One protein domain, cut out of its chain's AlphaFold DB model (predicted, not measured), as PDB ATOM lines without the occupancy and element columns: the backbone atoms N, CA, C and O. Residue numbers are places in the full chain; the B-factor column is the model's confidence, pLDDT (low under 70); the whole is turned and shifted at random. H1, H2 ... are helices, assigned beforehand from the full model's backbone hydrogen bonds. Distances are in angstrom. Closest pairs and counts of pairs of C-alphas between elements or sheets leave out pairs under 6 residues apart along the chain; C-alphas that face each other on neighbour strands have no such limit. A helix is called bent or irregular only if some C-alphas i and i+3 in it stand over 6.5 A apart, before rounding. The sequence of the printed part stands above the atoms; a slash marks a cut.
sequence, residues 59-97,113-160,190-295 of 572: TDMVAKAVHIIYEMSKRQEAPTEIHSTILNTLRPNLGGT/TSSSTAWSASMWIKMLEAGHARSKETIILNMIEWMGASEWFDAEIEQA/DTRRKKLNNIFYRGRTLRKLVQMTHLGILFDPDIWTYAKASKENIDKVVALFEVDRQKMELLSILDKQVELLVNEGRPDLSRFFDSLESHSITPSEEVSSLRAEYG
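This is residues 59 to 97, 113 to 160 and 190 to 295 of the 572 residues of the protein "ULP_PROTEASE domain-containing protein" of Oidiodendron maius Zn (UniProt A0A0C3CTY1). An elongated helical body has two groups of helices joined through short H6 near its middle: at one end H1, H9 and H10 make a small bundle, with H11 packed on H10; towards the other end the long helices H4 and H5 cross as an X, with H2 and H3 packed on H4. H8 runs from the last turns of H5 to a corner with H9, and residues 190 to 195 of H5 stick out. The printed part has 193 residues, with eleven named helices, H1 to H11 in chain order, and no named strand; its class is all helix. It is compact, with a radius of gyration of the C-alphas of 17.0 A and spans of 57 by 36 by 33 A.

The longest helix by residues, H5, is residues 190 to 212, 33.2 A from C-alpha 190 at (60.632, 118.757, 19.007). H4 is residues 139 to 160, 31.6 A, and H9 is residues 245 to 264, 28.7 A. H1, residues 59 to 73, is 20.6 A long and begins with C-alpha 59 at (33.270, 146.090, -2.458). H2 is residues 81 to 93, only just irregular, with C-alphas 89 and 92 6.9 A apart; H3 is residues 121 to 133. H6 is residues 215 to 219, H7 223 to 226, H8 231 to 242, and H10 269 to 278. H11, residues 284 to 293, ends with C-alpha 293 at (43.821, 156.412, -7.461).

H5, with residues 199 to 207, touches H4, with residues 143 to 153, about perpendicular at 78 degrees; their closest C-alphas, of Met 147 and Gly 203, are 4.0 A apart. H4 touches H2 at a steep tilt of 59 degrees, closest at C-alphas 86 and 148, 5.6 A. H3 and H4 form a hairpin, closest at C-alphas 131 and 142, 5.8 A. H6 touches H9, closest at C-alphas 216 and 254, 4.2 A. H7 is near H4. H8 touches H5, closest at C-alphas 212 and 238, 6.6 A. H1, H9 and H10 form a bundle, helices side by side; H9 and H10 form a hairpin, closest at C-alphas 253 and 275, 6.6 A. H10 and H11 form another, closest at C-alphas 277 and 284, 5.8 A. Every O i to N i+4 pair is within hydrogen-bond range in H1, H3, H4, H5, H10 and H11; the counts are 7 of 9 in H2, 6 of 8 in H8, 14 of 16 in H9 and 0 of 1 in H6, where 2 of 2 O i to N i+3 pairs are within range, and H7 is too short for an i+4 pair.

The C-alphas of Ala 160 and Glu 285, the two farthest apart, are 57.5 A apart. Residues 98 to 112 and 161 to 189 are not printed, with gaps of 22.3 A and 21.9 A between C-alphas. Of the links printed whole, none is long. Mean pLDDT of the printed part is 83.1; 26 residues are under 70, among them 76 to 80, 93 to 97 and 131 to 138.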
ATOM      1  N   THR A  59      32.479 144.860  -2.312       88.06
ATOM      2  CA  THR A  59      33.270 146.090  -2.458       88.06
ATOM      3  C   THR A  59      34.509 146.081  -1.561       88.06
ATOM      4  O   THR A  59      35.605 146.374  -2.037       88.06
ATOM      5  N   ASP A  60      34.382 145.660  -0.297       87.44
ATOM      6  CA  ASP A  60      35.539 145.545   0.600       87.44
ATOM      7  C   ASP A  60      36.550 144.505   0.102       87.44
ATOM      8  O   ASP A  60      37.760 144.697   0.236       87.44
ATOM      9  N   MET A  61      36.070 143.389  -0.456       91.31
ATOM     10  CA  MET A  61      36.942 142.370  -1.042       91.31
ATOM     11  C   MET A  61      37.694 142.915  -2.256       91.31
ATOM     12  O   MET A  61      38.903 142.716  -2.349       91.31
ATOM     13  N   VAL A  62      37.006 143.633  -3.151       92.06
ATOM     14  CA  VAL A  62      37.623 144.269  -4.321       92.06
ATOM     15  C   VAL A  62      38.676 145.281  -3.881       92.06
ATOM     16  O   VAL A  62      39.821 145.164  -4.303       92.06
ATOM     17  N   ALA A  63      38.342 146.216  -2.989       88.00
ATOM     18  CA  ALA A  63      39.275 147.247  -2.531       88.00
ATOM     19  C   ALA A  63      40.547 146.645  -1.910       88.00
ATOM     20  O   ALA A  63      41.665 147.074  -2.203       88.00
ATOM     21  N   LYS A  64      40.400 145.593  -1.096       89.00
ATOM     22  CA  LYS A  64      41.547 144.891  -0.507       89.00
ATOM     23  C   LYS A  64      42.359 144.129  -1.545       89.00
ATOM     24  O   LYS A  64      43.584 144.180  -1.492       89.00
ATOM     25  N   ALA A  65      41.703 143.447  -2.480       92.00
ATOM     26  CA  ALA A  65      42.385 142.741  -3.556       92.00
ATOM     27  C   ALA A  65      43.178 143.708  -4.445       92.00
ATOM     28  O   ALA A  65      44.337 143.436  -4.738       92.00
ATOM     29  N   VAL A  66      42.597 144.863  -4.798       90.75
ATOM     30  CA  VAL A  66      43.278 145.949  -5.521       90.75
ATOM     31  C   VAL A  66      44.531 146.383  -4.773       90.75
ATOM     32  O   VAL A  66      45.608 146.391  -5.362       90.75
ATOM     33  N   HIS A  67      44.412 146.683  -3.478       86.81
ATOM     34  CA  HIS A  67      45.549 147.114  -2.671       86.81
ATOM     35  C   HIS A  67      46.653 146.045  -2.607       86.81
ATOM     36  O   HIS A  67      47.820 146.353  -2.835       86.81
ATOM     37  N   ILE A  68      46.299 144.779  -2.362       87.94
ATOM     38  CA  ILE A  68      47.276 143.680  -2.304       87.94
ATOM     39  C   ILE A  68      47.952 143.484  -3.667       87.94
ATOM     40  O   ILE A  68      49.175 143.390  -3.734       87.94
ATOM     41  N   ILE A  69      47.184 143.455  -4.760       90.38
ATOM     42  CA  ILE A  69      47.724 143.312  -6.117       90.38
ATOM     43  C   ILE A  69      48.630 144.490  -6.462       90.38
ATOM     44  O   ILE A  69      49.702 144.273  -7.017       90.38
ATOM     45  N   TYR A  70      48.238 145.717  -6.121       86.12
ATOM     46  CA  TYR A  70      49.052 146.908  -6.328       86.12
ATOM     47  C   TYR A  70      50.401 146.793  -5.617       86.12
ATOM     48  O   TYR A  70      51.444 146.872  -6.270       86.12
ATOM     49  N   GLU A  71      50.385 146.516  -4.312       81.31
ATOM     50  CA  GLU A  71      51.594 146.375  -3.498       81.31
ATOM     51  C   GLU A  71      52.505 145.248  -4.000       81.31
ATOM     52  O   GLU A  71      53.728 145.400  -4.033       81.31
ATOM     53  N   MET A  72      51.922 144.135  -4.452       82.62
ATOM     54  CA  MET A  72      52.674 143.033  -5.051       82.62
ATOM     55  C   MET A  72      53.183 143.367  -6.462       82.62
ATOM     56  O   MET A  72      54.274 142.945  -6.820       82.62
ATOM     57  N   SER A  73      52.447 144.147  -7.260       82.00
ATOM     58  CA  SER A  73      52.830 144.516  -8.635       82.00
ATOM     59  C   SER A  73      53.995 145.507  -8.702       82.00
ATOM     60  O   SER A  73      54.754 145.500  -9.675       82.00
ATOM     61  N   LYS A  74      54.179 146.323  -7.651       74.62
ATOM     62  CA  LYS A  74      55.353 147.196  -7.478       74.62
ATOM     63  C   LYS A  74      56.658 146.411  -7.357       74.62
ATOM     64  O   LYS A  74      57.737 146.970  -7.541       74.62
ATOM     65  N   ARG A  75      56.569 145.127  -7.017       70.50
ATOM     66  CA  ARG A  75      57.705 144.277  -6.686       70.50
ATOM     67  C   ARG A  75      57.874 143.246  -7.792       70.50
ATOM     68  O   ARG A  75      56.907 142.675  -8.285       70.50
ATOM     69  N   GLN A  76      59.114 143.023  -8.207       64.50
ATOM     70  CA  GLN A  76      59.438 141.931  -9.114       64.50
ATOM     71  C   GLN A  76      60.004 140.788  -8.279       64.50
ATOM     72  O   GLN A  76      61.175 140.809  -7.903       64.50
ATOM     73  N   GLU A  77      59.185 139.780  -8.006       66.25
ATOM     74  CA  GLU A  77      59.711 138.476  -7.617       66.25
ATOM     75  C   GLU A  77      60.245 137.823  -8.903       66.25
ATOM     76  O   GLU A  77      59.686 138.043  -9.981       66.25
ATOM     77  N   ALA A  78      61.361 137.085  -8.886       57.59
ATOM     78  CA  ALA A  78      61.655 136.299 -10.087       57.59
ATOM     79  C   ALA A  78      60.666 135.133 -10.145       57.59
ATOM     80  O   ALA A  78      60.474 134.451  -9.129       57.59
ATOM     81  N   PRO A  79      60.097 134.854 -11.329       60.25
ATOM     82  CA  PRO A  79      59.399 133.605 -11.559       60.25
ATOM     83  C   PRO A  79      60.292 132.453 -11.119       60.25
ATOM     84  O   PRO A  79      61.398 132.274 -11.635       60.25
ATOM     85  N   THR A  80      59.836 131.687 -10.136       68.25
ATOM     86  CA  THR A  80      60.564 130.500  -9.712       68.25
ATOM     87  C   THR A  80      59.851 129.298 -10.309       68.25
ATOM     88  O   THR A  80      58.684 129.049 -10.007       68.25
ATOM     89  N   GLU A  81      60.560 128.514 -11.128       77.25
ATOM     90  CA  GLU A  81      60.059 127.249 -11.705       77.25
ATOM     91  C   GLU A  81      59.477 126.304 -10.635       77.25
ATOM     92  O   GLU A  81      58.620 125.468 -10.906       77.25
ATOM     93  N   ILE A  82      59.912 126.470  -9.387       79.56
ATOM     94  CA  ILE A  82      59.426 125.770  -8.201       79.56
ATOM     95  C   ILE A  82      57.924 125.999  -7.980       79.56
ATOM     96  O   ILE A  82      57.178 125.027  -7.875       79.56
ATOM     97  N   HIS A  83      57.448 127.248  -7.904       87.50
ATOM     98  CA  HIS A  83      56.040 127.527  -7.583       87.50
ATOM     99  C   HIS A  83      55.107 127.110  -8.717       87.50
ATOM    100  O   HIS A  83      54.025 126.587  -8.451       87.50
ATOM    101  N   SER A  84      55.541 127.264  -9.971       85.44
ATOM    102  CA  SER A  84      54.783 126.796 -11.137       85.44
ATOM    103  C   SER A  84      54.717 125.273 -11.179       85.44
ATOM    104  O   SER A  84      53.643 124.718 -11.411       85.44
ATOM    105  N   THR A  85      55.814 124.581 -10.852       84.19
ATOM    106  CA  THR A  85      55.828 123.118 -10.702       84.19
ATOM    107  C   THR A  85      54.868 122.666  -9.603       84.19
ATOM    108  O   THR A  85      54.055 121.776  -9.840       84.19
ATOM    109  N   ILE A  86      54.893 123.304  -8.428       87.50
ATOM    110  CA  ILE A  86      53.984 122.977  -7.320       87.50
ATOM    111  C   ILE A  86      52.522 123.179  -7.730       87.50
ATOM    112  O   ILE A  86      51.714 122.269  -7.546       87.50
ATOM    113  N   LEU A  87      52.176 124.328  -8.324       87.44
ATOM    114  CA  LEU A  87      50.810 124.579  -8.789       87.44
ATOM    115  C   LEU A  87      50.371 123.571  -9.854       87.44
ATOM    116  O   LEU A  87      49.246 123.080  -9.793       87.44
ATOM    117  N   ASN A  88      51.247 123.216 -10.795       84.69
ATOM    118  CA  ASN A  88      50.945 122.219 -11.820       84.69
ATOM    119  C   ASN A  88      50.737 120.818 -11.227       84.69
ATOM    120  O   ASN A  88      49.844 120.109 -11.686       84.69
ATOM    121  N   THR A  89      51.500 120.433 -10.200       82.94
ATOM    122  CA  THR A  89      51.289 119.173  -9.469       82.94
ATOM    123  C   THR A  89      49.967 119.172  -8.699       82.94
ATOM    124  O   THR A  89      49.277 118.156  -8.687       82.94
ATOM    125  N   LEU A  90      49.577 120.310  -8.118       84.31
ATOM    126  CA  LEU A  90      48.326 120.444  -7.371       84.31
ATOM    127  C   LEU A  90      47.092 120.480  -8.290       84.31
ATOM    128  O   LEU A  90      46.031 119.990  -7.910       84.31
ATOM    129  N   ARG A  91      47.205 121.036  -9.506       80.38
ATOM    130  CA  ARG A  91      46.077 121.327 -10.414       80.38
ATOM    131  C   ARG A  91      45.140 120.134 -10.707       80.38
ATOM    132  O   ARG A  91      43.929 120.355 -10.663       80.38
ATOM    133  N   PRO A  92      45.615 118.886 -10.927       72.75
ATOM    134  CA  PRO A  92      44.745 117.712 -11.072       72.75
ATOM    135  C   PRO A  92      43.854 117.461  -9.849       72.75
ATOM    136  O   PRO A  92      42.716 117.026  -9.991       72.75
ATOM    137  N   ASN A  93      44.356 117.775  -8.653       61.84
ATOM    138  CA  ASN A  93      43.629 117.640  -7.395       61.84
ATOM    139  C   ASN A  93      42.778 118.878  -7.067       61.84
ATOM    140  O   ASN A  93      41.946 118.801  -6.168       61.84
ATOM    141  N   LEU A  94      42.966 120.004  -7.764       65.06
ATOM    142  CA  LEU A  94      42.221 121.258  -7.578       65.06
ATOM    143  C   LEU A  94      41.058 121.444  -8.577       65.06
ATOM    144  O   LEU A  94      40.409 122.480  -8.555       65.06
ATOM    145  N   GLY A  95      40.779 120.467  -9.449       51.44
ATOM    146  CA  GLY A  95      39.599 120.482 -10.331       51.44
ATOM    147  C   GLY A  95      39.700 121.347 -11.599       51.44
ATOM    148  O   GLY A  95      38.694 121.543 -12.276       51.44
ATOM    149  N   GLY A  96      40.887 121.850 -11.959       46.59
ATOM    150  CA  GLY A  96      41.075 122.693 -13.150       46.59
ATOM    151  C   GLY A  96      41.214 121.912 -14.467       46.59
ATOM    152  O   GLY A  96      41.925 120.908 -14.536       46.59
ATOM    153  N   THR A  97      40.598 122.405 -15.549       38.41
ATOM    154  CA  THR A  97      40.803 121.903 -16.921       38.41
ATOM    155  C   THR A  97      42.189 122.288 -17.445       38.41
ATOM    156  O   THR A  97      42.574 123.456 -17.436       38.41
ATOM    157  N   THR A 113      62.748 118.200 -11.417       52.81
ATOM    158  CA  THR A 113      61.869 117.021 -11.499       52.81
ATOM    159  C   THR A 113      60.459 117.448 -11.890       52.81
ATOM    160  O   THR A 113      59.928 118.423 -11.363       52.81
ATOM    161  N   SER A 114      59.826 116.694 -12.790       58.78
ATOM    162  CA  SER A 114      58.528 117.038 -13.392       58.78
ATOM    163  C   SER A 114      57.346 117.063 -12.404       58.78
ATOM    164  O   SER A 114      56.233 117.396 -12.802       58.78
ATOM    165  N   SER A 115      57.552 116.693 -11.133       69.62
ATOM    166  CA  SER A 115      56.525 116.721 -10.086       69.62
ATOM    167  C   SER A 115      57.114 117.040  -8.714       69.62
ATOM    168  O   SER A 115      58.090 116.417  -8.289       69.62
ATOM    169  N   SER A 116      56.460 117.936  -7.970       72.69
ATOM    170  CA  SER A 116      56.858 118.300  -6.602       72.69
ATOM    171  C   SER A 116      56.734 117.130  -5.606       72.69
ATOM    172  O   SER A 116      57.430 117.082  -4.590       72.69
ATOM    173  N   THR A 117      55.924 116.116  -5.930       69.81
ATOM    174  CA  THR A 117      55.802 114.871  -5.151       69.81
ATOM    175  C   THR A 117      57.021 113.951  -5.244       69.81
ATOM    176  O   THR A 117      57.142 113.044  -4.429       69.81
ATOM    177  N   ALA A 118      57.938 114.178  -6.191       70.31
ATOM    178  CA  ALA A 118      59.185 113.416  -6.316       70.31
ATOM    179  C   ALA A 118      60.356 114.034  -5.524       70.31
ATOM    180  O   ALA A 118      61.463 113.492  -5.522       70.31
ATOM    181  N   TRP A 119      60.147 115.185  -4.877       78.69
ATOM    182  CA  TRP A 119      61.199 115.880  -4.137       78.69
ATOM    183  C   TRP A 119      61.514 115.178  -2.819       78.69
ATOM    184  O   TRP A 119      60.640 114.640  -2.145       78.69
ATOM    185  N   SER A 120      62.783 115.220  -2.408       75.75
ATOM    186  CA  SER A 120      63.187 114.633  -1.128       75.75
ATOM    187  C   SER A 120      62.723 115.477   0.064       75.75
ATOM    188  O   SER A 120      62.579 116.698  -0.030       75.75
ATOM    189  N   ALA A 121      62.597 114.851   1.239       74.31
ATOM    190  CA  ALA A 121      62.265 115.551   2.484       74.31
ATOM    191  C   ALA A 121      63.217 116.726   2.781       74.31
ATOM    192  O   ALA A 121      62.791 117.778   3.253       74.31
ATOM    193  N   SER A 122      64.511 116.573   2.475       70.12
ATOM    194  CA  SER A 122      65.503 117.629   2.705       70.12
ATOM    195  C   SER A 122      65.341 118.816   1.748       70.12
ATOM    196  O   SER A 122      65.622 119.946   2.144       70.12
ATOM    197  N   MET A 123      64.842 118.586   0.529       76.38
ATOM    198  CA  MET A 123      64.495 119.649  -0.420       76.38
ATOM    199  C   MET A 123      63.299 120.457   0.092       76.38
ATOM    200  O   MET A 123      63.402 121.676   0.212       76.38
ATOM    201  N   TRP A 124      62.213 119.789   0.497       82.81
ATOM    202  CA  TRP A 124      61.044 120.460   1.078       82.81
ATOM    203  C   TRP A 124      61.388 121.263   2.332       82.81
ATOM    204  O   TRP A 124      60.965 122.406   2.465       82.81
ATOM    205  N   ILE A 125      62.197 120.700   3.233       76.94
ATOM    206  CA  ILE A 125      62.621 121.392   4.456       76.94
ATOM    207  C   ILE A 125      63.430 122.651   4.126       76.94
ATOM    208  O   ILE A 125      63.104 123.718   4.639       76.94
ATOM    209  N   LYS A 126      64.427 122.556   3.234       76.19
ATOM    210  CA  LYS A 126      65.227 123.717   2.809       76.19
ATOM    211  C   LYS A 126      64.365 124.800   2.169       76.19
ATOM    212  O   LYS A 126      64.580 125.977   2.435       76.19
ATOM    213  N   MET A 127      63.389 124.412   1.352       80.81
ATOM    214  CA  MET A 127      62.489 125.363   0.709       80.81
ATOM    215  C   MET A 127      61.568 126.052   1.714       80.81
ATOM    216  O   MET A 127      61.472 127.271   1.701       80.81
ATOM    217  N   LEU A 128      60.945 125.301   2.626       80.50
ATOM    218  CA  LEU A 128      60.092 125.873   3.672       80.50
ATOM    219  C   LEU A 128      60.878 126.791   4.619       80.50
ATOM    220  O   LEU A 128      60.341 127.781   5.112       80.50
ATOM    221  N   GLU A 129      62.144 126.471   4.886       76.31
ATOM    222  CA  GLU A 129      63.046 127.314   5.674       76.31
ATOM    223  C   GLU A 129      63.433 128.585   4.913       76.31
ATOM    224  O   GLU A 129      63.347 129.674   5.483       76.31
ATOM    225  N   ALA A 130      63.750 128.475   3.619       70.50
ATOM    226  CA  ALA A 130      63.998 129.624   2.751       70.50
ATOM    227  C   ALA A 130      62.759 130.527   2.634       70.50
ATOM    228  O   ALA A 130      62.873 131.739   2.787       70.50
ATOM    229  N   GLY A 131      61.567 129.952   2.457       67.25
ATOM    230  CA  GLY A 131      60.316 130.702   2.378       67.25
ATOM    231  C   GLY A 131      59.914 131.375   3.679       67.25
ATOM    232  O   GLY A 131      59.419 132.498   3.672       67.25
ATOM    233  N   HIS A 132      60.230 130.759   4.818       64.62
ATOM    234  CA  HIS A 132      60.058 131.394   6.121       64.62
ATOM    235  C   HIS A 132      61.024 132.565   6.362       64.62
ATOM    236  O   HIS A 132      60.715 133.442   7.166       64.62
ATOM    237  N   ALA A 133      62.187 132.561   5.704       52.03
ATOM    238  CA  ALA A 133      63.155 133.652   5.753       52.03
ATOM    239  C   ALA A 133      62.820 134.802   4.783       52.03
ATOM    240  O   ALA A 133      63.353 135.900   4.955       52.03
ATOM    241  N   ARG A 134      61.945 134.577   3.790       62.56
ATOM    242  CA  ARG A 134      61.385 135.643   2.946       62.56
ATOM    243  C   ARG A 134      60.383 136.474   3.757       62.56
ATOM    244  O   ARG A 134      59.763 135.972   4.697       62.56
ATOM    245  N   SER A 135      60.267 137.766   3.441       54.59
ATOM    246  CA  SER A 135      59.462 138.712   4.225       54.59
ATOM    247  C   SER A 135      57.991 138.273   4.310       54.59
ATOM    248  O   SER A 135      57.506 137.462   3.511       54.59
ATOM    249  N   LYS A 136      57.246 138.870   5.253       50.44
ATOM    250  CA  LYS A 136      55.779 138.742   5.360       50.44
ATOM    251  C   LYS A 136      55.036 139.185   4.088       50.44
ATOM    252  O   LYS A 136      53.820 139.151   4.090       50.44
ATOM    253  N   GLU A 137      55.717 139.621   3.038       52.72
ATOM    254  CA  GLU A 137      55.101 140.142   1.818       52.72
ATOM    255  C   GLU A 137      55.024 139.063   0.721       52.72
ATOM    256  O   GLU A 137      54.180 139.154  -0.159       52.72
ATOM    257  N   THR A 138      55.765 137.952   0.859       68.38
ATOM    258  CA  THR A 138      55.683 136.757  -0.018       68.38
ATOM    259  C   THR A 138      54.626 135.738   0.454       68.38
ATOM    260  O   THR A 138      54.791 134.518   0.355       68.38
ATOM    261  N   ILE A 139      53.524 136.226   1.043       81.69
ATOM    262  CA  ILE A 139      52.508 135.400   1.725       81.69
ATOM    263  C   ILE A 139      51.906 134.343   0.793       81.69
ATOM    264  O   ILE A 139      51.799 133.183   1.193       81.69
ATOM    265  N   ILE A 140      51.558 134.714  -0.442       89.31
ATOM    266  CA  ILE A 140      50.900 133.810  -1.397       89.31
ATOM    267  C   ILE A 140      51.848 132.692  -1.840       89.31
ATOM    268  O   ILE A 140      51.470 131.522  -1.780       89.31
ATOM    269  N   LEU A 141      53.100 133.012  -2.180       88.75
ATOM    270  CA  LEU A 141      54.097 132.000  -2.544       88.75
ATOM    271  C   LEU A 141      54.376 131.022  -1.396       88.75
ATOM    272  O   LEU A 141      54.423 129.811  -1.607       88.75
ATOM    273  N   ASN A 142      54.478 131.523  -0.164       88.06
ATOM    274  CA  ASN A 142      54.640 130.672   1.013       88.06
ATOM    275  C   ASN A 142      53.423 129.754   1.229       88.06
ATOM    276  O   ASN A 142      53.585 128.594   1.604       88.06
ATOM    277  N   MET A 143      52.201 130.231   0.970       91.44
ATOM    278  CA  MET A 143      50.999 129.390   1.032       91.44
ATOM    279  C   MET A 143      51.017 128.281  -0.027       91.44
ATOM    280  O   MET A 143      50.695 127.137   0.303       91.44
ATOM    281  N   ILE A 144      51.467 128.580  -1.250       92.44
ATOM    282  CA  ILE A 144      51.651 127.586  -2.319       92.44
ATOM    283  C   ILE A 144      52.667 126.517  -1.894       92.44
ATOM    284  O   ILE A 144      52.413 125.320  -2.041       92.44
ATOM    285  N   GLU A 145      53.785 126.919  -1.288       91.31
ATOM    286  CA  GLU A 145      54.779 125.980  -0.757       91.31
ATOM    287  C   GLU A 145      54.208 125.082   0.340       91.31
ATOM    288  O   GLU A 145      54.484 123.883   0.365       91.31
ATOM    289  N   TRP A 146      53.384 125.627   1.238       92.75
ATOM    290  CA  TRP A 146      52.757 124.837   2.301       92.75
ATOM    291  C   TRP A 146      51.763 123.827   1.730       92.75
ATOM    292  O   TRP A 146      51.717 122.686   2.196       92.75
ATOM    293  N   MET A 147      50.991 124.224   0.715       93.75
ATOM    294  CA  MET A 147      50.084 123.330  -0.007       93.75
ATOM    295  C   MET A 147      50.855 122.165  -0.631       93.75
ATOM    296  O   MET A 147      50.535 121.013  -0.325       93.75
ATOM    297  N   GLY A 148      51.904 122.449  -1.408       91.12
ATOM    298  CA  GLY A 148      52.737 121.423  -2.042       91.12
ATOM    299  C   GLY A 148      53.427 120.501  -1.033       91.12
ATOM    300  O   GLY A 148      53.355 119.279  -1.151       91.12
ATOM    301  N   ALA A 149      54.004 121.062   0.035       89.88
ATOM    302  CA  ALA A 149      54.685 120.277   1.062       89.88
ATOM    303  C   ALA A 149      53.722 119.320   1.778       89.88
ATOM    304  O   ALA A 149      54.084 118.198   2.128       89.88
ATOM    305  N   SER A 150      52.480 119.765   1.997       92.31
ATOM    306  CA  SER A 150      51.443 118.935   2.607       92.31
ATOM    307  C   SER A 150      50.974 117.801   1.693       92.31
ATOM    308  O   SER A 150      50.675 116.718   2.186       92.31
ATOM    309  N   GLU A 151      50.923 118.030   0.379       91.44
ATOM    310  CA  GLU A 151      50.582 117.004  -0.606       91.44
ATOM    311  C   GLU A 151      51.655 115.920  -0.677       91.44
ATOM    312  O   GLU A 151      51.335 114.735  -0.587       91.44
ATOM    313  N   TRP A 152      52.921 116.331  -0.760       91.56
ATOM    314  CA  TRP A 152      54.050 115.413  -0.694       91.56
ATOM    315  C   TRP A 152      54.022 114.579   0.595       91.56
ATOM    316  O   TRP A 152      54.109 113.355   0.544       91.56
ATOM    317  N   PHE A 153      53.825 115.219   1.751       89.19
ATOM    318  CA  PHE A 153      53.815 114.524   3.040       89.19
ATOM    319  C   PHE A 153      52.680 113.494   3.157       89.19
ATOM    320  O   PHE A 153      52.893 112.392   3.666       89.19
ATOM    321  N   ASP A 154      51.483 113.822   2.666       87.44
ATOM    322  CA  ASP A 154      50.370 112.870   2.630       87.44
ATOM    323  C   ASP A 154      50.681 111.685   1.697       87.44
ATOM    324  O   ASP A 154      50.395 110.538   2.050       87.44
ATOM    325  N   ALA A 155      51.316 111.931   0.545       84.88
ATOM    326  CA  ALA A 155      51.730 110.876  -0.379       84.88
ATOM    327  C   ALA A 155      52.760 109.919   0.251       84.88
ATOM    328  O   ALA A 155      52.621 108.703   0.114       84.88
ATOM    329  N   GLU A 156      53.738 110.443   0.994       83.56
ATOM    330  CA  GLU A 156      54.717 109.641   1.745       83.56
ATOM    331  C   GLU A 156      54.050 108.775   2.822       83.56
ATOM    332  O   GLU A 156      54.355 107.588   2.957       83.56
ATOM    333  N   ILE A 157      53.090 109.332   3.569       84.31
ATOM    334  CA  ILE A 157      52.319 108.571   4.564       84.31
ATOM    335  C   ILE A 157      51.554 107.424   3.896       84.31
ATOM    336  O   ILE A 157      51.537 106.306   4.414       84.31
ATOM    337  N   GLU A 158      50.910 107.681   2.760       84.44
ATOM    338  CA  GLU A 158      50.160 106.657   2.033       84.44
ATOM    339  C   GLU A 158      51.072 105.575   1.440       84.44
ATOM    340  O   GLU A 158      50.717 104.395   1.472       84.44
ATOM    341  N   GLN A 159      52.269 105.928   0.966       80.12
ATOM    342  CA  GLN A 159      53.278 104.951   0.547       80.12
ATOM    343  C   GLN A 159      53.755 104.091   1.726       80.12
ATOM    344  O   GLN A 159      53.801 102.865   1.616       80.12
ATOM    345  N   ALA A 160      54.023 104.705   2.881       78.12
ATOM    346  CA  ALA A 160      54.437 103.995   4.089       78.12
ATOM    347  C   ALA A 160      53.362 103.018   4.597       78.12
ATOM    348  O   ALA A 160      53.694 101.929   5.058       78.12
ATOM    349  N   ASP A 190      62.055 118.675  18.666       68.00
ATOM    350  CA  ASP A 190      60.632 118.757  19.007       68.00
ATOM    351  C   ASP A 190      59.994 120.059  18.506       68.00
ATOM    352  O   ASP A 190      58.862 120.060  18.017       68.00
ATOM    353  N   THR A 191      60.725 121.173  18.577       68.56
ATOM    354  CA  THR A 191      60.263 122.480  18.086       68.56
ATOM    355  C   THR A 191      60.168 122.493  16.562       68.56
ATOM    356  O   THR A 191      59.134 122.887  16.014       68.56
ATOM    357  N   ARG A 192      61.188 121.978  15.863       70.69
ATOM    358  CA  ARG A 192      61.192 121.852  14.399       70.69
ATOM    359  C   ARG A 192      60.074 120.929  13.919       70.69
ATOM    360  O   ARG A 192      59.340 121.275  12.996       70.69
ATOM    361  N   ARG A 193      59.863 119.802  14.604       73.94
ATOM    362  CA  ARG A 193      58.771 118.864  14.315       73.94
ATOM    363  C   ARG A 193      57.396 119.506  14.499       73.94
ATOM    364  O   ARG A 193      56.538 119.357  13.633       73.94
ATOM    365  N   LYS A 194      57.179 120.255  15.586       77.50
ATOM    366  CA  LYS A 194      55.933 121.016  15.802       77.50
ATOM    367  C   LYS A 194      55.704 122.050  14.697       77.50
ATOM    368  O   LYS A 194      54.590 122.155  14.190       77.50
ATOM    369  N   LYS A 195      56.750 122.778  14.290       80.94
ATOM    370  CA  LYS A 195      56.683 123.756  13.194       80.94
ATOM    371  C   LYS A 195      56.275 123.098  11.872       80.94
ATOM    372  O   LYS A 195      55.333 123.569  11.243       80.94
ATOM    373  N   LEU A 196      56.920 121.993  11.493       81.06
ATOM    374  CA  LEU A 196      56.589 121.250  10.271       81.06
ATOM    375  C   LEU A 196      55.164 120.688  10.309       81.06
ATOM    376  O   LEU A 196      54.414 120.866   9.355       81.06
ATOM    377  N   ASN A 197      54.740 120.113  11.436       82.81
ATOM    378  CA  ASN A 197      53.363 119.639  11.599       82.81
ATOM    379  C   ASN A 197      52.333 120.762  11.404       82.81
ATOM    380  O   ASN A 197      51.305 120.547  10.764       82.81
ATOM    381  N   ASN A 198      52.615 121.964  11.915       86.44
ATOM    382  CA  ASN A 198      51.753 123.126  11.714       86.44
ATOM    383  C   ASN A 198      51.705 123.559  10.243       86.44
ATOM    384  O   ASN A 198      50.628 123.896   9.754       86.44
ATOM    385  N   ILE A 199      52.839 123.534   9.535       88.12
ATOM    386  CA  ILE A 199      52.897 123.822   8.094       88.12
ATOM    387  C   ILE A 199      52.051 122.806   7.321       88.12
ATOM    388  O   ILE A 199      51.175 123.206   6.563       88.12
ATOM    389  N   PHE A 200      52.230 121.505   7.568       90.00
ATOM    390  CA  PHE A 200      51.465 120.457   6.883       90.00
ATOM    391  C   PHE A 200      49.968 120.500   7.201       90.00
ATOM    392  O   PHE A 200      49.141 120.202   6.342       90.00
ATOM    393  N   TYR A 201      49.597 120.856   8.434       89.12
ATOM    394  CA  TYR A 201      48.198 121.076   8.801       89.12
ATOM    395  C   TYR A 201      47.592 122.230   7.996       89.12
ATOM    396  O   TYR A 201      46.581 122.047   7.322       89.12
ATOM    397  N   ARG A 202      48.245 123.399   8.005       91.06
ATOM    398  CA  ARG A 202      47.765 124.582   7.279       91.06
ATOM    399  C   ARG A 202      47.744 124.357   5.770       91.06
ATOM    400  O   ARG A 202      46.781 124.747   5.128       91.06
ATOM    401  N   GLY A 203      48.751 123.680   5.221       92.19
ATOM    402  CA  GLY A 203      48.806 123.304   3.809       92.19
ATOM    403  C   GLY A 203      47.627 122.429   3.381       92.19
ATOM    404  O   GLY A 203      47.000 122.710   2.365       92.19
ATOM    405  N   ARG A 204      47.246 121.428   4.191       92.56
ATOM    406  CA  ARG A 204      46.042 120.607   3.949       92.56
ATOM    407  C   ARG A 204      44.763 121.437   3.977       92.56
ATOM    408  O   ARG A 204      43.920 121.279   3.098       92.56
ATOM    409  N   THR A 205      44.633 122.327   4.957       91.50
ATOM    410  CA  THR A 205      43.491 123.243   5.050       91.50
ATOM    411  C   THR A 205      43.395 124.154   3.827       91.50
ATOM    412  O   THR A 205      42.321 124.271   3.248       91.50
ATOM    413  N   LEU A 206      44.512 124.751   3.401       93.44
ATOM    414  CA  LEU A 206      44.575 125.612   2.219       93.44
ATOM    415  C   LEU A 206      44.231 124.846   0.938       93.44
ATOM    416  O   LEU A 206      43.427 125.337   0.155       93.44
ATOM    417  N   ARG A 207      44.757 123.625   0.752       92.94
ATOM    418  CA  ARG A 207      44.375 122.765  -0.381       92.94
ATOM    419  C   ARG A 207      42.872 122.524  -0.418       92.94
ATOM    420  O   ARG A 207      42.264 122.740  -1.456       92.94
ATOM    421  N   LYS A 208      42.270 122.144   0.714       90.81
ATOM    422  CA  LYS A 208      40.819 121.929   0.798       90.81
ATOM    423  C   LYS A 208      40.035 123.207   0.479       90.81
ATOM    424  O   LYS A 208      39.049 123.143  -0.241       90.81
ATOM    425  N   LEU A 209      40.468 124.354   1.002       91.62
ATOM    426  CA  LEU A 209      39.800 125.631   0.755       91.62
ATOM    427  C   LEU A 209      39.850 126.000  -0.731       91.62
ATOM    428  O   LEU A 209      38.807 126.246  -1.318       91.62
ATOM    429  N   VAL A 210      41.033 125.942  -1.348       92.56
ATOM    430  CA  VAL A 210      41.229 126.229  -2.780       92.56
ATOM    431  C   VAL A 210      40.440 125.265  -3.675       92.56
ATOM    432  O   VAL A 210      39.923 125.690  -4.698       92.56
ATOM    433  N   GLN A 211      40.314 123.987  -3.294       90.12
ATOM    434  CA  GLN A 211      39.487 123.003  -4.016       90.12
ATOM    435  C   GLN A 211      37.999 123.350  -4.024       90.12
ATOM    436  O   GLN A 211      37.296 122.988  -4.961       90.12
ATOM    437  N   MET A 212      37.509 123.948  -2.939       88.81
ATOM    438  CA  MET A 212      36.087 124.227  -2.745       88.81
ATOM    439  C   MET A 212      35.701 125.645  -3.165       88.81
ATOM    440  O   MET A 212      34.535 125.901  -3.437       88.81
ATOM    441  N   THR A 213      36.661 126.566  -3.200       89.00
ATOM    442  CA  THR A 213      36.474 127.907  -3.743       89.00
ATOM    443  C   THR A 213      37.259 128.026  -5.043       89.00
ATOM    444  O   THR A 213      36.832 127.492  -6.056       89.00
ATOM    445  N   HIS A 214      38.398 128.707  -5.005       91.38
ATOM    446  CA  HIS A 214      39.288 129.010  -6.119       91.38
ATOM    447  C   HIS A 214      40.668 129.378  -5.543       91.38
ATOM    448  O   HIS A 214      40.797 129.672  -4.350       91.38
ATOM    449  N   LEU A 215      41.718 129.388  -6.364       92.38
ATOM    450  CA  LEU A 215      43.074 129.780  -5.958       92.38
ATOM    451  C   LEU A 215      43.145 131.257  -5.524       92.38
ATOM    452  O   LEU A 215      43.946 131.615  -4.662       92.38
ATOM    453  N   GLY A 216      42.258 132.102  -6.043       92.81
ATOM    454  CA  GLY A 216      42.129 133.513  -5.711       92.81
ATOM    455  C   GLY A 216      41.805 133.788  -4.245       92.81
ATOM    456  O   GLY A 216      42.091 134.882  -3.764       92.81
ATOM    457  N   ILE A 217      41.306 132.798  -3.489       93.00
ATOM    458  CA  ILE A 217      41.078 132.927  -2.037       93.00
ATOM    459  C   ILE A 217      42.368 133.239  -1.266       93.00
ATOM    460  O   ILE A 217      42.323 133.746  -0.150       93.00
ATOM    461  N   LEU A 218      43.534 132.971  -1.862       93.31
ATOM    462  CA  LEU A 218      44.832 133.310  -1.286       93.31
ATOM    463  C   LEU A 218      45.065 134.827  -1.160       93.31
ATOM    464  O   LEU A 218      45.914 135.230  -0.367       93.31
ATOM    465  N   PHE A 219      44.311 135.656  -1.890       92.12
ATOM    466  CA  PHE A 219      44.302 137.113  -1.728       92.12
ATOM    467  C   PHE A 219      43.391 137.593  -0.586       92.12
ATOM    468  O   PHE A 219      43.371 138.786  -0.285       92.12
ATOM    469  N   ASP A 220      42.640 136.701   0.066       89.06
ATOM    470  CA  ASP A 220      41.767 137.096   1.165       89.06
ATOM    471  C   ASP A 220      42.596 137.513   2.402       89.06
ATOM    472  O   ASP A 220      43.470 136.763   2.850       89.06
ATOM    473  N   PRO A 221      42.339 138.688   3.006       82.38
ATOM    474  CA  PRO A 221      43.083 139.163   4.177       82.38
ATOM    475  C   PRO A 221      42.974 138.228   5.394       82.38
ATOM    476  O   PRO A 221      43.882 138.180   6.228       82.38
ATOM    477  N   ASP A 222      41.873 137.486   5.509       85.75
ATOM    478  CA  ASP A 222      41.584 136.577   6.610       85.75
ATOM    479  C   ASP A 222      42.005 135.127   6.280       85.75
ATOM    480  O   ASP A 222      41.779 134.219   7.089       85.75
ATOM    481  N   ILE A 223      42.727 134.895   5.171       88.69
ATOM    482  CA  ILE A 223      43.216 133.569   4.750       88.69
ATOM    483  C   ILE A 223      43.978 132.830   5.856       88.69
ATOM    484  O   ILE A 223      43.836 131.619   6.032       88.69
ATOM    485  N   TRP A 224      44.741 133.548   6.685       86.31
ATOM    486  CA  TRP A 224      45.471 132.951   7.806       86.31
ATOM    487  C   TRP A 224      44.581 132.514   8.967       86.31
ATOM    488  O   TRP A 224      44.970 131.628   9.738       86.31
ATOM    489  N   THR A 225      43.411 133.128   9.111       86.88
ATOM    490  CA  THR A 225      42.370 132.688  10.041       86.88
ATOM    491  C   THR A 225      41.756 131.395   9.521       86.88
ATOM    492  O   THR A 225      41.652 130.423  10.273       86.88
ATOM    493  N   TYR A 226      41.467 131.329   8.219       87.50
ATOM    494  CA  TYR A 226      40.912 130.136   7.575       87.50
ATOM    495  C   TYR A 226      41.894 128.962   7.604       87.50
ATOM    496  O   TYR A 226      41.517 127.855   7.976       87.50
ATOM    497  N   ALA A 227      43.182 129.208   7.351       86.31
ATOM    498  CA  ALA A 227      44.240 128.196   7.395       86.31
ATOM    499  C   ALA A 227      44.389 127.512   8.770       86.31
ATOM    500  O   ALA A 227      44.917 126.403   8.864       86.31
ATOM    501  N   LYS A 228      43.943 128.169   9.849       87.00
ATOM    502  CA  LYS A 228      43.962 127.646  11.227       87.00
ATOM    503  C   LYS A 228      42.629 127.022  11.651       87.00
ATOM    504  O   LYS A 228      42.563 126.457  12.741       87.00
ATOM    505  N   ALA A 229      41.584 127.139  10.837       84.81
ATOM    506  CA  ALA A 229      40.253 126.658  11.172       84.81
ATOM    507  C   ALA A 229      40.208 125.123  11.267       84.81
ATOM    508  O   ALA A 229      41.026 124.421  10.665       84.81
ATOM    509  N   SER A 230      39.248 124.602  12.039       82.44
ATOM    510  CA  SER A 230      38.910 123.176  12.024       82.44
ATOM    511  C   SER A 230      38.172 122.815  10.734       82.44
ATOM    512  O   SER A 230      37.676 123.691  10.020       82.44
ATOM    513  N   LYS A 231      38.043 121.516  10.454       78.88
ATOM    514  CA  LYS A 231      37.374 121.014   9.249       78.88
ATOM    515  C   LYS A 231      35.942 121.545   9.104       78.88
ATOM    516  O   LYS A 231      35.581 121.989   8.022       78.88
ATOM    517  N   GLU A 232      35.180 121.548  10.193       78.75
ATOM    518  CA  GLU A 232      33.778 121.987  10.249       78.75
ATOM    519  C   GLU A 232      33.637 123.500  10.040       78.75
ATOM    520  O   GLU A 232      32.608 123.982   9.574       78.75
ATOM    521  N   ASN A 233      34.670 124.266  10.393       82.88
ATOM    522  CA  ASN A 233      34.686 125.710  10.195       82.88
ATOM    523  C   ASN A 233      35.096 126.089   8.767       82.88
ATOM    524  O   ASN A 233      34.614 127.101   8.271       82.88
ATOM    525  N   ILE A 234      35.907 125.272   8.083       85.56
ATOM    526  CA  ILE A 234      36.220 125.474   6.657       85.56
ATOM    527  C   ILE A 234      34.946 125.374   5.817       85.56
ATOM    528  O   ILE A 234      34.714 126.238   4.984       85.56
ATOM    529  N   ASP A 235      34.093 124.377   6.071       86.62
ATOM    530  CA  ASP A 235      32.853 124.193   5.300       86.62
ATOM    531  C   ASP A 235      31.907 125.400   5.458       86.62
ATOM    532  O   ASP A 235      31.262 125.825   4.502       86.62
ATOM    533  N   LYS A 236      31.887 126.027   6.644       86.75
ATOM    534  CA  LYS A 236      31.153 127.283   6.873       86.75
ATOM    535  C   LYS A 236      31.756 128.457   6.108       86.75
ATOM    536  O   LYS A 236      31.006 129.265   5.584       86.75
ATOM    537  N   VAL A 237      33.087 128.565   6.068       85.69
ATOM    538  CA  VAL A 237      33.776 129.615   5.300       85.69
ATOM    539  C   VAL A 237      33.453 129.469   3.817       85.69
ATOM    540  O   VAL A 237      33.059 130.447   3.201       85.69
ATOM    541  N   VAL A 238      33.532 128.256   3.266       87.75
ATOM    542  CA  VAL A 238      33.177 127.985   1.864       87.75
ATOM    543  C   VAL A 238      31.737 128.403   1.571       87.75
ATOM    544  O   VAL A 238      31.506 129.154   0.626       87.75
ATOM    545  N   ALA A 239      30.788 128.011   2.425       88.19
ATOM    546  CA  ALA A 239      29.382 128.370   2.248       88.19
ATOM    547  C   ALA A 239      29.150 129.895   2.205       88.19
ATOM    548  O   ALA A 239      28.238 130.353   1.523       88.19
ATOM    549  N   LEU A 240      29.976 130.703   2.888       85.50
ATOM    550  CA  LEU A 240      29.878 132.169   2.826       85.50
ATOM    551  C   LEU A 240      30.250 132.741   1.451       85.50
ATOM    552  O   LEU A 240      29.731 133.795   1.086       85.50
ATOM    553  N   PHE A 241      31.140 132.076   0.711       86.88
ATOM    554  CA  PHE A 241      31.511 132.481  -0.646       86.88
ATOM    555  C   PHE A 241      30.540 131.903  -1.679       86.88
ATOM    556  O   PHE A 241      30.091 132.638  -2.548       86.88
ATOM    557  N   GLU A 242      30.140 130.634  -1.549       87.81
ATOM    558  CA  GLU A 242      29.242 129.966  -2.506       87.81
ATOM    559  C   GLU A 242      27.856 130.619  -2.619       87.81
ATOM    560  O   GLU A 242      27.243 130.589  -3.687       87.81
ATOM    561  N   VAL A 243      27.352 131.223  -1.537       87.06
ATOM    562  CA  VAL A 243      26.046 131.906  -1.533       87.06
ATOM    563  C   VAL A 243      26.052 133.169  -2.408       87.06
ATOM    564  O   VAL A 243      24.998 133.579  -2.893       87.06
ATOM    565  N   ASP A 244      27.220 133.770  -2.645       88.94
ATOM    566  CA  ASP A 244      27.371 134.990  -3.433       88.94
ATOM    567  C   ASP A 244      28.161 134.713  -4.718       88.94
ATOM    568  O   ASP A 244      29.393 134.627  -4.741       88.94
ATOM    569  N   ARG A 245      27.426 134.620  -5.829       91.31
ATOM    570  CA  ARG A 245      28.006 134.357  -7.147       91.31
ATOM    571  C   ARG A 245      29.062 135.394  -7.542       91.31
ATOM    572  O   ARG A 245      30.033 135.019  -8.189       91.31
ATOM    573  N   GLN A 246      28.898 136.666  -7.171       92.56
ATOM    574  CA  GLN A 246      29.870 137.700  -7.532       92.56
ATOM    575  C   GLN A 246      31.170 137.555  -6.739       92.56
ATOM    576  O   GLN A 246      32.242 137.815  -7.281       92.56
ATOM    577  N   LYS A 247      31.107 137.077  -5.490       92.62
ATOM    578  CA  LYS A 247      32.317 136.748  -4.725       92.62
ATOM    579  C   LYS A 247      33.071 135.579  -5.342       92.62
ATOM    580  O   LYS A 247      34.283 135.670  -5.487       92.62
ATOM    581  N   MET A 248      32.374 134.515  -5.739       93.25
ATOM    582  CA  MET A 248      33.010 133.384  -6.429       93.25
ATOM    583  C   MET A 248      33.646 133.806  -7.758       93.25
ATOM    584  O   MET A 248      34.777 133.421  -8.047       93.25
ATOM    585  N   GLU A 249      32.964 134.659  -8.521       94.56
ATOM    586  CA  GLU A 249      33.495 135.212  -9.768       94.56
ATOM    587  C   GLU A 249      34.749 136.070  -9.525       94.56
ATOM    588  O   GLU A 249      35.754 135.914 -10.214       94.56
ATOM    589  N   LEU A 250      34.749 136.914  -8.484       95.31
ATOM    590  CA  LEU A 250      35.935 137.667  -8.068       95.31
ATOM    591  C   LEU A 250      37.109 136.737  -7.725       95.31
ATOM    592  O   LEU A 250      38.235 137.005  -8.142       95.31
ATOM    593  N   LEU A 251      36.869 135.635  -7.003       94.62
ATOM    594  CA  LEU A 251      37.924 134.661  -6.710       94.62
ATOM    595  C   LEU A 251      38.463 134.002  -7.991       94.62
ATOM    596  O   LEU A 251      39.671 133.811  -8.098       94.62
ATOM    597  N   SER A 252      37.610 133.725  -8.980       93.88
ATOM    598  CA  SER A 252      38.051 133.201 -10.278       93.88
ATOM    599  C   SER A 252      38.909 134.210 -11.054       93.88
ATOM    600  O   SER A 252      39.947 133.845 -11.605       93.88
ATOM    601  N   ILE A 253      38.560 135.500 -11.034       95.19
ATOM    602  CA  ILE A 253      39.406 136.559 -11.611       95.19
ATOM    603  C   ILE A 253      40.775 136.603 -10.910       95.19
ATOM    604  O   ILE A 253      41.816 136.768 -11.553       95.19
ATOM    605  N   LEU A 254      40.785 136.432  -9.587       95.69
ATOM    606  CA  LEU A 254      42.000 136.415  -8.776       95.69
ATOM    607  C   LEU A 254      42.869 135.167  -9.003       95.69
ATOM    608  O   LEU A 254      44.085 135.267  -8.834       95.69
ATOM    609  N   ASP A 255      42.313 134.039  -9.471       94.19
ATOM    610  CA  ASP A 255      43.106 132.870  -9.903       94.19
ATOM    611  C   ASP A 255      44.176 133.293 -10.908       94.19
ATOM    612  O   ASP A 255      45.351 132.938 -10.780       94.19
ATOM    613  N   LYS A 256      43.782 134.128 -11.877       93.75
ATOM    614  CA  LYS A 256      44.691 134.611 -12.913       93.75
ATOM    615  C   LYS A 256      45.834 135.434 -12.331       93.75
ATOM    616  O   LYS A 256      46.953 135.349 -12.828       93.75
ATOM    617  N   GLN A 257      45.580 136.193 -11.270       94.38
ATOM    618  CA  GLN A 257      46.600 137.000 -10.606       94.38
ATOM    619  C   GLN A 257      47.604 136.129  -9.843       94.38
ATOM    620  O   GLN A 257      48.799 136.421  -9.879       94.38
ATOM    621  N   VAL A 258      47.163 135.017  -9.241       92.81
ATOM    622  CA  VAL A 258      48.084 134.025  -8.655       92.81
ATOM    623  C   VAL A 258      48.930 133.359  -9.745       92.81
ATOM    624  O   VAL A 258      50.133 133.175  -9.570       92.81
ATOM    625  N   GLU A 259      48.341 133.036 -10.898       91.56
ATOM    626  CA  GLU A 259      49.096 132.477 -12.024       91.56
ATOM    627  C   GLU A 259      50.137 133.454 -12.579       91.56
ATOM    628  O   GLU A 259      51.246 133.033 -12.906       91.56
ATOM    629  N   LEU A 260      49.802 134.740 -12.699       89.75
ATOM    630  CA  LEU A 260      50.745 135.772 -13.137       89.75
ATOM    631  C   LEU A 260      51.871 135.948 -12.121       89.75
ATOM    632  O   LEU A 260      53.036 135.940 -12.503       89.75
ATOM    633  N   LEU A 261      51.548 135.984 -10.827       89.94
ATOM    634  CA  LEU A 261      52.555 136.020  -9.771       89.94
ATOM    635  C   LEU A 261      53.546 134.855  -9.896       89.94
ATOM    636  O   LEU A 261      54.752 135.057  -9.828       89.94
ATOM    637  N   VAL A 262      53.054 133.641 -10.132       88.19
ATOM    638  CA  VAL A 262      53.909 132.452 -10.212       88.19
ATOM    639  C   VAL A 262      54.728 132.382 -11.505       88.19
ATOM    640  O   VAL A 262      55.890 131.977 -11.469       88.19
ATOM    641  N   ASN A 263      54.146 132.757 -12.646       85.31
ATOM    642  CA  ASN A 263      54.789 132.594 -13.957       85.31
ATOM    643  C   ASN A 263      55.584 133.825 -14.411       85.31
ATOM    644  O   ASN A 263      56.561 133.691 -15.142       85.31
ATOM    645  N   GLU A 264      55.156 135.015 -14.006       83.25
ATOM    646  CA  GLU A 264      55.733 136.306 -14.399       83.25
ATOM    647  C   GLU A 264      56.364 137.042 -13.206       83.25
ATOM    648  O   GLU A 264      57.030 138.063 -13.389       83.25
ATOM    649  N   GLY A 265      56.225 136.500 -11.989       81.75
ATOM    650  CA  GLY A 265      56.873 137.031 -10.792       81.75
ATOM    651  C   GLY A 265      56.172 138.246 -10.185       81.75
ATOM    652  O   GLY A 265      56.681 138.862  -9.253       81.75
ATOM    653  N   ARG A 266      55.013 138.622 -10.734       86.75
ATOM    654  CA  ARG A 266      54.157 139.695 -10.226       86.75
ATOM    655  C   ARG A 266      52.732 139.560 -10.771       86.75
ATOM    656  O   ARG A 266      52.559 139.057 -11.883       86.75
ATOM    657  N   PRO A 267      51.712 140.019 -10.034       90.81
ATOM    658  CA  PRO A 267      50.370 140.165 -10.577       90.81
ATOM    659  C   PRO A 267      50.284 141.393 -11.505       90.81
ATOM    660  O   PRO A 267      51.181 142.239 -11.537       90.81
ATOM    661  N   ASP A 268      49.190 141.505 -12.256       90.75
ATOM    662  CA  ASP A 268      48.926 142.597 -13.197       90.75
ATOM    663  C   ASP A 268      47.626 143.315 -12.819       90.75
ATOM    664  O   ASP A 268      46.514 142.843 -13.094       90.75
ATOM    665  N   LEU A 269      47.790 144.484 -12.199       91.50
ATOM    666  CA  LEU A 269      46.683 145.312 -11.735       91.50
ATOM    667  C   LEU A 269      45.830 145.863 -12.888       91.50
ATOM    668  O   LEU A 269      44.612 145.963 -12.752       91.50
ATOM    669  N   SER A 270      46.427 146.163 -14.048       89.62
ATOM    670  CA  SER A 270      45.660 146.629 -15.209       89.62
ATOM    671  C   SER A 270      44.759 145.518 -15.739       89.62
ATOM    672  O   SER A 270      43.572 145.749 -15.968       89.62
ATOM    673  N   ARG A 271      45.297 144.299 -15.887       92.38
ATOM    674  CA  ARG A 271      44.499 143.126 -16.283       92.38
ATOM    675  C   ARG A 271      43.433 142.792 -15.249       92.38
ATOM    676  O   ARG A 271      42.354 142.338 -15.628       92.38
ATOM    677  N   PHE A 272      43.711 143.010 -13.963       95.25
ATOM    678  CA  PHE A 272      42.717 142.840 -12.909       95.25
ATOM    679  C   PHE A 272      41.544 143.808 -13.094       95.25
ATOM    680  O   PHE A 272      40.403 143.360 -13.149       95.25
ATOM    681  N   PHE A 273      41.807 145.101 -13.307       93.56
ATOM    682  CA  PHE A 273      40.758 146.087 -13.582       93.56
ATOM    683  C   PHE A 273      39.964 145.788 -14.858       93.56
ATOM    684  O   PHE A 273      38.735 145.819 -14.824       93.56
ATOM    685  N   ASP A 274      40.636 145.425 -15.957       91.31
ATOM    686  CA  ASP A 274      39.956 145.009 -17.193       91.31
ATOM    687  C   ASP A 274      39.051 143.775 -16.944       91.31
ATOM    688  O   ASP A 274      37.967 143.644 -17.523       91.31
ATOM    689  N   SER A 275      39.463 142.875 -16.043       94.38
ATOM    690  CA  SER A 275      38.679 141.695 -15.654       94.38
ATOM    691  C   SER A 275      37.468 142.057 -14.787       94.38
ATOM    692  O   SER A 275      36.383 141.531 -15.032       94.38
ATOM    693  N   LEU A 276      37.606 142.985 -13.832       93.69
ATOM    694  CA  LEU A 276      36.487 143.462 -13.007       93.69
ATOM    695  C   LEU A 276      35.384 144.116 -13.854       93.69
ATOM    696  O   LEU A 276      34.203 143.860 -13.612       93.69
ATOM    697  N   GLU A 277      35.760 144.912 -14.861       90.75
ATOM    698  CA  GLU A 277      34.805 145.549 -15.781       90.75
ATOM    699  C   GLU A 277      34.131 144.526 -16.697       90.75
ATOM    700  O   GLU A 277      32.906 144.512 -16.819       90.75
ATOM    701  N   SER A 278      34.914 143.639 -17.321       91.81
ATOM    702  CA  SER A 278      34.380 142.643 -18.262       91.81
ATOM    703  C   SER A 278      33.415 141.651 -17.609       91.81
ATOM    704  O   SER A 278      32.449 141.241 -18.250       91.81
ATOM    705  N   HIS A 279      33.622 141.322 -16.332       91.81
ATOM    706  CA  HIS A 279      32.745 140.427 -15.570       91.81
ATOM    707  C   HIS A 279      31.670 141.178 -14.769       91.81
ATOM    708  O   HIS A 279      30.899 140.556 -14.044       91.81
ATOM    709  N   SER A 280      31.583 142.509 -14.912       91.31
ATOM    710  CA  SER A 280      30.604 143.352 -14.207       91.31
ATOM    711  C   SER A 280      30.625 143.169 -12.678       91.31
ATOM    712  O   SER A 280      29.579 143.202 -12.029       91.31
ATOM    713  N   ILE A 281      31.815 142.958 -12.099       93.06
ATOM    714  CA  ILE A 281      32.012 142.855 -10.641       93.06
ATOM    715  C   ILE A 281      31.938 144.235  -9.993       93.06
ATOM    716  O   ILE A 281      31.354 144.394  -8.924       93.06
ATOM    717  N   THR A 282      32.509 145.229 -10.669       89.88
ATOM    718  CA  THR A 282      32.580 146.612 -10.207       89.88
ATOM    719  C   THR A 282      32.108 147.531 -11.338       89.88
ATOM    720  O   THR A 282      32.501 147.314 -12.489       89.88
ATOM    721  N   PRO A 283      31.264 148.544 -11.066       89.31
ATOM    722  CA  PRO A 283      30.854 149.521 -12.071       89.31
ATOM    723  C   PRO A 283      32.062 150.203 -12.725       89.31
ATOM    724  O   PRO A 283      33.031 150.543 -12.051       89.31
ATOM    725  N   SER A 284      31.992 150.465 -14.033       84.88
ATOM    726  CA  SER A 284      33.119 151.055 -14.780       84.88
ATOM    727  C   SER A 284      33.542 152.438 -14.257       84.88
ATOM    728  O   SER A 284      34.720 152.784 -14.311       84.88
ATOM    729  N   GLU A 285      32.621 153.215 -13.675       83.88
ATOM    730  CA  GLU A 285      32.945 154.494 -13.021       83.88
ATOM    731  C   GLU A 285      33.830 154.302 -11.776       83.88
ATOM    732  O   GLU A 285      34.806 155.028 -11.574       83.88
ATOM    733  N   GLU A 286      33.541 153.279 -10.971       85.81
ATOM    734  CA  GLU A 286      34.326 152.935  -9.784       85.81
ATOM    735  C   GLU A 286      35.680 152.330 -10.179       85.81
ATOM    736  O   GLU A 286      36.706 152.721  -9.628       85.81
ATOM    737  N   VAL A 287      35.730 151.481 -11.213       84.62
ATOM    738  CA  VAL A 287      37.008 150.995 -11.765       84.62
ATOM    739  C   VAL A 287      37.846 152.142 -12.332       84.62
ATOM    740  O   VAL A 287      39.057 152.168 -12.133       84.62
ATOM    741  N   SER A 288      37.228 153.115 -13.003       80.62
ATOM    742  CA  SER A 288      37.929 154.300 -13.511       80.62
ATOM    743  C   SER A 288      38.504 155.147 -12.373       80.62
ATOM    744  O   SER A 288      39.646 155.595 -12.461       80.62
ATOM    745  N   SER A 289      37.748 155.302 -11.283       80.50
ATOM    746  CA  SER A 289      38.203 155.992 -10.070       80.50
ATOM    747  C   SER A 289      39.380 155.264  -9.413       80.50
ATOM    748  O   SER A 289      40.385 155.893  -9.095       80.50
ATOM    749  N   LEU A 290      39.311 153.932  -9.299       81.38
ATOM    750  CA  LEU A 290      40.410 153.106  -8.789       81.38
ATOM    751  C   LEU A 290      41.639 153.162  -9.709       81.38
ATOM    752  O   LEU A 290      42.765 153.289  -9.237       81.38
ATOM    753  N   ARG A 291      41.468 153.135 -11.035       81.31
ATOM    754  CA  ARG A 291      42.592 153.326 -11.971       81.31
ATOM    755  C   ARG A 291      43.285 154.669 -11.736       81.31
ATOM    756  O   ARG A 291      44.511 154.701 -11.749       81.31
ATOM    757  N   ALA A 292      42.532 155.744 -11.508       69.75
ATOM    758  CA  ALA A 292      43.102 157.057 -11.209       69.75
ATOM    759  C   ALA A 292      43.834 157.075  -9.855       69.75
ATOM    760  O   ALA A 292      44.973 157.534  -9.786       69.75
ATOM    761  N   GLU A 293      43.229 156.510  -8.805       74.81
ATOM    762  CA  GLU A 293      43.821 156.412  -7.461       74.81
ATOM    763  C   GLU A 293      45.177 155.691  -7.470       74.81
ATOM    764  O   GLU A 293      46.130 156.140  -6.835       74.81
ATOM    765  N   TYR A 294      45.285 154.608  -8.243       73.38
ATOM    766  CA  TYR A 294      46.491 153.785  -8.331       73.38
ATOM    767  C   TYR A 294      47.423 154.167  -9.500       73.38
ATOM    768  O   TYR A 294      48.370 153.436  -9.797       73.38
ATOM    769  N   GLY A 295      47.189 155.308 -10.162       67.25
ATOM    770  CA  GLY A 295      48.066 155.842 -11.214       67.25
ATOM    771  C   GLY A 295      48.093 155.025 -12.516       67.25
ATOM    772  O   GLY A 295      49.074 155.077 -13.255       67.25
TER     773      GLY A 295